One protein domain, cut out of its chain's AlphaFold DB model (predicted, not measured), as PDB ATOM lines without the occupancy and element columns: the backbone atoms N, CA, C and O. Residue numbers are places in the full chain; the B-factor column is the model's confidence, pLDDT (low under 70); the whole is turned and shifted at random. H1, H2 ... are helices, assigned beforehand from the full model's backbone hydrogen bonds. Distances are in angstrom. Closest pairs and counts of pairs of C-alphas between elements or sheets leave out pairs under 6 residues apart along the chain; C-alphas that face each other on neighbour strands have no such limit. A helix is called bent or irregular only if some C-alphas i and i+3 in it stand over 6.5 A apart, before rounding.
ATOM      1  N   TYR A 128     355.180 268.008 553.987       91.12
ATOM      2  CA  TYR A 128     354.166 267.746 552.964       91.12
ATOM      3  C   TYR A 128     352.819 267.290 553.545       91.12
ATOM      4  O   TYR A 128     351.778 267.691 553.047       91.12
ATOM      5  N   MET A 129     352.814 266.458 554.592       92.38
ATOM      6  CA  MET A 129     351.571 265.952 555.188       92.38
ATOM      7  C   MET A 129     350.838 267.028 555.990       92.38
ATOM      8  O   MET A 129     349.609 267.033 556.002       92.38
ATOM      9  N   LEU A 130     351.579 267.934 556.638       92.06
ATOM     10  CA  LEU A 130     351.011 269.104 557.313       92.06
ATOM     11  C   LEU A 130     350.373 270.044 556.287       92.06
ATOM     12  O   LEU A 130     349.191 270.355 556.392       92.06
ATOM     13  N   TRP A 131     351.111 270.368 555.223       93.56
ATOM     14  CA  TRP A 131     350.599 271.176 554.117       93.56
ATOM     15  C   TRP A 131     349.382 270.538 553.433       93.56
ATOM     16  O   TRP A 131     348.381 271.209 553.188       93.56
ATOM     17  N   LEU A 132     349.426 269.227 553.171       91.88
ATOM     18  CA  LEU A 132     348.324 268.494 552.549       91.88
ATOM     19  C   LEU A 132     347.070 268.521 553.427       91.88
ATOM     20  O   LEU A 132     345.968 268.586 552.898       91.88
ATOM     21  N   LYS A 133     347.204 268.480 554.756       91.50
ATOM     22  CA  LYS A 133     346.055 268.534 555.670       91.50
ATOM     23  C   LYS A 133     345.267 269.836 555.507       91.50
ATOM     24  O   LYS A 133     344.040 269.786 555.496       91.50
ATOM     25  N   GLU A 134     345.969 270.951 555.344       89.94
ATOM     26  CA  GLU A 134     345.380 272.282 555.164       89.94
ATOM     27  C   GLU A 134     344.891 272.505 553.726       89.94
ATOM     28  O   GLU A 134     343.832 273.080 553.507       89.94
ATOM     29  N   ASN A 135     345.616 271.983 552.733       90.44
ATOM     30  CA  ASN A 135     345.343 272.260 551.321       90.44
ATOM     31  C   ASN A 135     344.469 271.204 550.632       90.44
ATOM     32  O   ASN A 135     343.968 271.456 549.540       90.44
ATOM     33  N   ARG A 136     344.228 270.032 551.240       90.25
ATOM     34  CA  ARG A 136     343.435 268.960 550.605       90.25
ATOM     35  C   ARG A 136     342.023 269.401 550.232       90.25
ATOM     36  O   ARG A 136     341.514 268.913 549.232       90.25
ATOM     37  N   ALA A 137     341.397 270.259 551.042       90.38
ATOM     38  CA  ALA A 137     340.030 270.722 550.809       90.38
ATOM     39  C   ALA A 137     340.001 271.636 549.583       90.38
ATOM     40  O   ALA A 137     339.312 271.332 548.618       90.38
ATOM     41  N   ARG A 138     340.898 272.627 549.557       91.44
ATOM     42  CA  ARG A 138     341.124 273.512 548.409       91.44
ATOM     43  C   ARG A 138     341.408 272.736 547.115       91.44
ATOM     44  O   ARG A 138     340.870 273.053 546.060       91.44
ATOM     45  N   ILE A 139     342.251 271.705 547.187       89.25
ATOM     46  CA  ILE A 139     342.606 270.883 546.019       89.25
ATOM     47  C   ILE A 139     341.417 270.020 545.584       89.25
ATOM     48  O   ILE A 139     341.169 269.885 544.389       89.25
ATOM     49  N   ALA A 140     340.658 269.457 546.526       90.00
ATOM     50  CA  ALA A 140     339.451 268.704 546.204       90.00
ATOM     51  C   ALA A 140     338.386 269.593 545.540       90.00
ATOM     52  O   ALA A 140     337.805 269.176 544.545       90.00
ATOM     53  N   GLU A 141     338.196 270.821 546.024       90.00
ATOM     54  CA  GLU A 141     337.295 271.813 545.419       90.00
ATOM     55  C   GLU A 141     337.734 272.188 544.001       90.00
ATOM     56  O   GLU A 141     336.913 272.174 543.087       90.00
ATOM     57  N   SER A 142     339.036 272.408 543.776       87.94
ATOM     58  CA  SER A 142     339.568 272.709 542.436       87.94
ATOM     59  C   SER A 142     339.359 271.585 541.411       87.94
ATOM     60  O   SER A 142     339.405 271.828 540.209       87.94
ATOM     61  N   LEU A 143     339.125 270.354 541.879       85.88
ATOM     62  CA  LEU A 143     338.905 269.169 541.049       85.88
ATOM     63  C   LEU A 143     337.415 268.808 540.889       85.88
ATOM     64  O   LEU A 143     337.101 267.865 540.163       85.88
ATOM     65  N   GLY A 144     336.494 269.507 541.562       87.81
ATOM     66  CA  GLY A 144     335.054 269.243 541.483       87.81
ATOM     67  C   GLY A 144     334.682 267.785 541.801       87.81
ATOM     68  O   GLY A 144     335.020 267.254 542.860       87.81
ATOM     69  N   GLU A 145     334.007 267.106 540.867       83.31
ATOM     70  CA  GLU A 145     333.609 265.691 540.993       83.31
ATOM     71  C   GLU A 145     334.803 264.740 541.193       83.31
ATOM     72  O   GLU A 145     334.717 263.752 541.929       83.31
ATOM     73  N   ASP A 146     335.958 265.068 540.614       80.69
ATOM     74  CA  ASP A 146     337.187 264.297 540.792       80.69
ATOM     75  C   ASP A 146     337.849 264.530 542.161       80.69
ATOM     76  O   ASP A 146     338.677 263.719 542.592       80.69
ATOM     77  N   GLY A 147     337.409 265.547 542.910       80.00
ATOM     78  CA  GLY A 147     337.752 265.767 544.315       80.00
ATOM     79  C   GLY A 147     337.264 264.649 545.246       80.00
ATOM     80  O   GLY A 147     337.879 264.388 546.282       80.00
ATOM     81  N   LYS A 148     336.223 263.901 544.846       83.56
ATOM     82  CA  LYS A 148     335.742 262.710 545.576       83.56
ATOM     83  C   LYS A 148     336.740 261.546 545.493       83.56
ATOM     84  O   LYS A 148     336.756 260.664 546.354       83.56
ATOM     85  N   LYS A 149     337.613 261.533 544.477       88.31
ATOM     86  CA  LYS A 149     338.635 260.496 544.287       88.31
ATOM     87  C   LYS A 149     339.942 260.919 544.955       88.31
ATOM     88  O   LYS A 149     340.767 261.625 544.376       88.31
ATOM     89  N   VAL A 150     340.204 260.359 546.138       87.06
ATOM     90  CA  VAL A 150     341.441 260.585 546.919       87.06
ATOM     91  C   VAL A 150     342.718 260.396 546.086       87.06
ATOM     92  O   VAL A 150     343.712 261.092 546.297       87.06
ATOM     93  N   THR A 151     342.710 259.480 545.113       90.69
ATOM     94  CA  THR A 151     343.852 259.235 544.220       90.69
ATOM     95  C   THR A 151     344.177 260.415 543.308       90.69
ATOM     96  O   THR A 151     345.349 260.628 543.010       90.69
ATOM     97  N   LEU A 152     343.166 261.161 542.853       89.56
ATOM     98  CA  LEU A 152     343.353 262.322 541.983       89.56
ATOM     99  C   LEU A 152     343.775 263.541 542.802       89.56
ATOM    100  O   LEU A 152     344.788 264.154 542.474       89.56
ATOM    101  N   VAL A 153     343.120 263.775 543.944       90.44
ATOM    102  CA  VAL A 153     343.514 264.815 544.914       90.44
ATOM    103  C   VAL A 153     344.974 264.647 545.342       90.44
ATOM    104  O   VAL A 153     345.744 265.600 545.331       90.44
ATOM    105  N   SER A 154     345.403 263.417 545.645       90.25
ATOM    106  CA  SER A 154     346.791 263.144 546.049       90.25
ATOM    107  C   SER A 154     347.802 263.401 544.923       90.25
ATOM    108  O   SER A 154     348.911 263.861 545.189       90.25
ATOM    109  N   LYS A 155     347.440 263.110 543.663       92.44
ATOM    110  CA  LYS A 155     348.300 263.387 542.502       92.44
ATOM    111  C   LYS A 155     348.448 264.890 542.266       92.44
ATOM    112  O   LYS A 155     349.577 265.350 542.118       92.44
ATOM    113  N   ALA A 156     347.340 265.631 542.284       90.12
ATOM    114  CA  ALA A 156     347.340 267.086 542.144       90.12
ATOM    115  C   ALA A 156     348.155 267.749 543.265       90.12
ATOM    116  O   ALA A 156     349.080 268.511 542.995       90.12
ATOM    117  N   ALA A 157     347.930 267.339 544.514       92.12
ATOM    118  CA  ALA A 157     348.673 267.856 545.658       92.12
ATOM    119  C   ALA A 157     350.180 267.561 545.593       92.12
ATOM    120  O   ALA A 157     351.003 268.369 546.015       92.12
ATOM    121  N   GLY A 158     350.568 266.396 545.067       91.75
ATOM    122  CA  GLY A 158     351.974 266.062 544.846       91.75
ATOM    123  C   GLY A 158     352.637 266.906 543.750       91.75
ATOM    124  O   GLY A 158     353.835 267.172 543.843       91.75
ATOM    125  N   ALA A 159     351.883 267.320 542.727       92.19
ATOM    126  CA  ALA A 159     352.370 268.216 541.682       92.19
ATOM    127  C   ALA A 159     352.541 269.645 542.217       92.19
ATOM    128  O   ALA A 159     353.622 270.213 542.083       92.19
ATOM    129  N   GLU A 160     351.533 270.170 542.915       90.75
ATOM    130  CA  GLU A 160     351.591 271.495 543.540       90.75
ATOM    131  C   GLU A 160     352.718 271.599 544.573       90.75
ATOM    132  O   GLU A 160     353.509 272.534 544.538       90.75
ATOM    133  N   TRP A 161     352.887 270.607 545.456       91.81
ATOM    134  CA  TRP A 161     353.973 270.644 546.441       91.81
ATOM    135  C   TRP A 161     355.365 270.745 545.801       91.81
ATOM    136  O   TRP A 161     356.279 271.331 546.380       91.81
ATOM    137  N   LYS A 162     355.557 270.191 544.599       91.00
ATOM    138  CA  LYS A 162     356.833 270.308 543.884       91.00
ATOM    139  C   LYS A 162     357.047 271.709 543.323       91.00
ATOM    140  O   LYS A 162     358.174 272.187 543.396       91.00
ATOM    141  N   THR A 163     355.994 272.356 542.824       91.81
ATOM    142  CA  THR A 163     356.063 273.699 542.227       91.81
ATOM    143  C   THR A 163     356.050 274.828 543.259       91.81
ATOM    144  O   THR A 163     356.479 275.935 542.945       91.81
ATOM    145  N   LEU A 164     355.609 274.568 544.496       89.44
ATOM    146  CA  LEU A 164     355.647 275.555 545.576       89.44
ATOM    147  C   LEU A 164     357.074 276.033 545.874       89.44
ATOM    148  O   LEU A 164     358.017 275.240 545.935       89.44
ATOM    149  N   SER A 165     357.214 277.334 546.126       89.62
ATOM    150  CA  SER A 165     358.489 277.951 546.491       89.62
ATOM    151  C   SER A 165     358.920 277.584 547.913       89.62
ATOM    152  O   SER A 165     358.097 277.288 548.788       89.62
ATOM    153  N   ASP A 166     360.226 277.659 548.173       86.75
ATOM    154  CA  ASP A 166     360.792 277.333 549.486       86.75
ATOM    155  C   ASP A 166     360.266 278.247 550.596       86.75
ATOM    156  O   ASP A 166     360.161 277.819 551.741       86.75
ATOM    157  N   LYS A 167     359.834 279.470 550.259       89.38
ATOM    158  CA  LYS A 167     359.205 280.404 551.204       89.38
ATOM    159  C   LYS A 167     357.896 279.857 551.777       89.38
ATOM    160  O   LYS A 167     357.674 279.968 552.976       89.38
ATOM    161  N   VAL A 168     357.059 279.238 550.941       88.62
ATOM    162  CA  VAL A 168     355.784 278.636 551.375       88.62
ATOM    163  C   VAL A 168     356.031 277.313 552.095       88.62
ATOM    164  O   VAL A 168     355.326 276.982 553.040       88.62
ATOM    165  N   LYS A 169     357.064 276.564 551.691       91.81
ATOM    166  CA  LYS A 169     357.442 275.297 552.333       91.81
ATOM    167  C   LYS A 169     358.065 275.497 553.714       91.81
ATOM    168  O   LYS A 169     357.839 274.665 554.588       91.81
ATOM    169  N   LYS A 170     358.826 276.577 553.918       91.44
ATOM    170  CA  LYS A 170     359.579 276.873 555.146       91.44
ATOM    171  C   LYS A 170     358.764 276.728 556.441       91.44
ATOM    172  O   LYS A 170     359.178 275.916 557.264       91.44
ATOM    173  N   PRO A 171     357.584 277.363 556.613       92.81
ATOM    174  CA  PRO A 171     356.796 277.184 557.835       92.81
ATOM    175  C   PRO A 171     356.398 275.719 558.077       92.81
ATOM    176  O   PRO A 171     356.444 275.246 559.210       92.81
ATOM    177  N   PHE A 172     356.077 274.953 557.029       93.06
ATOM    178  CA  PHE A 172     355.749 273.527 557.161       93.06
ATOM    179  C   PHE A 172     356.968 272.657 557.469       93.06
ATOM    180  O   PHE A 172     356.840 271.644 558.157       93.06
ATOM    181  N   VAL A 173     358.144 273.026 556.960       91.81
ATOM    182  CA  VAL A 173     359.414 272.364 557.285       91.81
ATOM    183  C   VAL A 173     359.766 272.597 558.751       91.81
ATOM    184  O   VAL A 173     360.061 271.623 559.444       91.81
ATOM    185  N   ASP A 174     359.635 273.830 559.239       92.94
ATOM    186  CA  ASP A 174     359.910 274.193 560.631       92.94
ATOM    187  C   ASP A 174     358.916 273.522 561.592       92.94
ATOM    188  O   ASP A 174     359.319 272.914 562.585       92.94
ATOM    189  N   MET A 175     357.616 273.532 561.267       89.50
ATOM    190  CA  MET A 175     356.597 272.803 562.036       89.50
ATOM    191  C   MET A 175     356.867 271.293 562.060       89.50
ATOM    192  O   MET A 175     356.784 270.662 563.112       89.50
ATOM    193  N   ALA A 176     357.242 270.697 560.925       93.06
ATOM    194  CA  ALA A 176     357.586 269.280 560.874       93.06
ATOM    195  C   ALA A 176     358.881 268.956 561.633       93.06
ATOM    196  O   ALA A 176     359.017 267.837 562.128       93.06
ATOM    197  N   ALA A 177     359.836 269.887 561.709       92.50
ATOM    198  CA  ALA A 177     361.053 269.726 562.497       92.50
ATOM    199  C   ALA A 177     360.746 269.734 564.001       92.50
ATOM    200  O   ALA A 177     361.199 268.830 564.699       92.50
ATOM    201  N   LYS A 178     359.904 270.667 564.468       92.25
ATOM    202  CA  LYS A 178     359.435 270.715 565.866       92.25
ATOM    203  C   LYS A 178     358.708 269.435 566.263       92.25
ATOM    204  O   LYS A 178     359.152 268.742 567.165       92.25
ATOM    205  N   LEU A 179     357.700 269.031 565.486       91.31
ATOM    206  CA  LEU A 179     356.945 267.806 565.769       91.31
ATOM    207  C   LEU A 179     357.835 266.556 565.787       91.31
ATOM    208  O   LEU A 179     357.597 265.631 566.558       91.31
ATOM    209  N   LYS A 180     358.859 266.498 564.925       90.50
ATOM    210  CA  LYS A 180     359.845 265.410 564.960       90.50
ATOM    211  C   LYS A 180     360.691 265.445 566.228       90.50
ATOM    212  O   LYS A 180     360.977 264.371 566.742       90.50
ATOM    213  N   ALA A 181     361.103 266.622 566.693       91.56
ATOM    214  CA  ALA A 181     361.856 266.766 567.934       91.56
ATOM    215  C   ALA A 181     361.013 266.329 569.142       91.56
ATOM    216  O   ALA A 181     361.476 265.497 569.917       91.56
ATOM    217  N   ASP A 182     359.755 266.770 569.218       89.94
ATOM    218  CA  ASP A 182     358.811 266.360 570.267       89.94
ATOM    219  C   ASP A 182     358.618 264.837 570.263       89.94
ATOM    220  O   ASP A 182     358.754 264.174 571.286       89.94
ATOM    221  N   PHE A 183     358.426 264.245 569.079       90.75
ATOM    222  CA  PHE A 183     358.318 262.795 568.926       90.75
ATOM    223  C   PHE A 183     359.581 262.041 569.361       90.75
ATOM    224  O   PHE A 183     359.479 260.934 569.886       90.75
ATOM    225  N   LEU A 184     360.773 262.585 569.102       88.12
ATOM    226  CA  LEU A 184     362.023 261.965 569.542       88.12
ATOM    227  C   LEU A 184     362.143 262.012 571.067       88.12
ATOM    228  O   LEU A 184     362.462 260.987 571.661       88.12
ATOM    229  N   ALA A 185     361.794 263.137 571.693       90.19
ATOM    230  CA  ALA A 185     361.772 263.263 573.148       90.19
ATOM    231  C   ALA A 185     360.741 262.315 573.791       90.19
ATOM    232  O   ALA A 185     361.064 261.595 574.736       90.19
ATOM    233  N   GLU A 186     359.526 262.236 573.241       87.31
ATOM    234  CA  GLU A 186     358.491 261.290 573.683       87.31
ATOM    235  C   GLU A 186     358.917 259.833 573.481       87.31
ATOM    236  O   GLU A 186     358.668 258.986 574.336       87.31
ATOM    237  N   LYS A 187     359.576 259.524 572.359       87.00
ATOM    238  CA  LYS A 187     360.115 258.190 572.080       87.00
ATOM    239  C   LYS A 187     361.193 257.808 573.088       87.00
ATOM    240  O   LYS A 187     361.174 256.681 573.569       87.00
ATOM    241  N   GLU A 188     362.111 258.714 573.406       86.62
ATOM    242  CA  GLU A 188     363.149 258.475 574.409       86.62
ATOM    243  C   GLU A 188     362.554 258.306 575.810       86.62
ATOM    244  O   GLU A 188     362.976 257.420 576.551       86.62
ATOM    245  N   ALA A 189     361.546 259.105 576.171       87.50
ATOM    246  CA  ALA A 189     360.815 258.936 577.423       87.50
ATOM    247  C   ALA A 189     360.089 257.581 577.476       87.50
ATOM    248  O   ALA A 189     360.155 256.887 578.489       87.50
ATOM    249  N   PHE A 190     359.463 257.168 576.371       86.00
ATOM    250  CA  PHE A 190     358.786 255.879 576.248       86.00
ATOM    251  C   PHE A 190     359.764 254.701 576.357       86.00
ATOM    252  O   PHE A 190     359.496 253.747 577.081       86.00
ATOM    253  N   GLU A 191     360.926 254.787 575.703       85.44
ATOM    254  CA  GLU A 191     361.981 253.768 575.793       85.44
ATOM    255  C   GLU A 191     362.577 253.693 577.214       85.44
ATOM    256  O   GLU A 191     362.808 252.594 577.718       85.44
ATOM    257  N   LYS A 192     362.737 254.829 577.914       85.50
ATOM    258  CA  LYS A 192     363.164 254.873 579.331       85.50
ATOM    259  C   LYS A 192     362.130 254.288 580.298       85.50
ATOM    260  O   LYS A 192     362.511 253.728 581.319       85.50
ATOM    261  N   GLN A 193     360.843 254.383 579.976       82.62
ATOM    262  CA  GLN A 193     359.747 253.759 580.732       82.62
ATOM    263  C   GLN A 193     359.597 252.251 580.441       82.62
ATOM    264  O   GLN A 193     358.631 251.633 580.883       82.62
ATOM    265  N   GLY A 194     360.534 251.644 579.699       80.00
ATOM    266  CA  GLY A 194     360.495 250.224 579.332       80.00
ATOM    267  C   GLY A 194     359.585 249.913 578.139       80.00
ATOM    268  O   GLY A 194     359.350 248.746 577.828       80.00
TER     269      GLY A 194
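AT A GLANCE: This is residues 128 to 194 of the 291 residues of the protein "HMGB13 protein" of Symbiodinium necroappetens (UniProt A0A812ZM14). A long helix, H4, makes a V with H3 and runs far out beyond a small body in which H1 packs steeply across H3, with the short H2 at the turn between H1 and H3. The first turn of H1 reaches over to the early part of H4, while residues 177 to 194, of which 177 to 192 belong to H4, stick out free and make much of the length. The printed part has 67 residues with four named helices, in the order H1, H2, H3, H4, and no named strand; the class is all helix. The whole is only just loose, close to extended, with a radius of gyration of the C-alphas of 16.1 A, and its outline is flat, spanning 49 by 27 by 14 A.

IN THESE COORDINATES: H1 is residues 128 to 142, 18.7 A from first to last C-alpha, beginning at C-alpha 128 at (354.166, 267.746, 552.964). It is irregular: C-alphas 134 and 137 are 7.1 A apart. H2 is residues 144 to 148, 7.7 A long. H3 is residues 150 to 163, 20.2 A long, beginning at C-alpha 150 at (341.441, 260.585, 546.919). H4 is residues 166 to 192, 37.4 A long, ending at C-alpha 192 at (363.164, 254.873, 579.331). H4 is only just irregular, with C-alphas 168 and 171 at 6.7 A.

HOW THE PARTS SIT: H1 is the hub, touching the three other helices. H1 and H3 touch, the closest C-alphas being those of Ala 140 and Val 153 at 5.8 A; they run opposite ways at a steep tilt of 66 degrees. H1 and H2 touch only at the corner by their link, with residues 139 to 141 of H1 alone; the closest C-alphas, of Ala 140 and Gly 147, are 3.9 A apart. H2 and H3 only just touch, and only at the corner, with 3 pairs of C-alphas within 8 A and residues 152 to 153 of H3 alone; the closest C-alphas are those of Gly 147 and Val 153, 5.9 A. H1 and H4 touch through residues 128 to 131 and 172 to 176 alone, the closest C-alphas being those of Trp 131 and Phe 172 at 6.4 A; they run opposite ways at a steep tilt of 48 degrees. H3 and H4 are only just apart, their closest C-alphas 8.3 A from each other, and H2 and H4 are apart. O i to N i+4 pairs are within hydrogen-bond range in 9 of 11 cases in H1, 9 of 10 in H3, 21 of 23 in H4 and 0 of 1 in H2, where 2 of 2 O i to N i+3 pairs are within range.

THE WHOLE: The two C-alphas farthest apart, those of Glu 145 and Lys 192, are 49.6 A from each other. Without residues 177 to 194 the body has 49 residues, spanning 33 by 17 by 14 A. The printed part has no cut, and the links H1 to H2, H2 to H3 and H3 to H4 are tight. The mean pLDDT of the printed part is 89.4, and no printed residue is under 70.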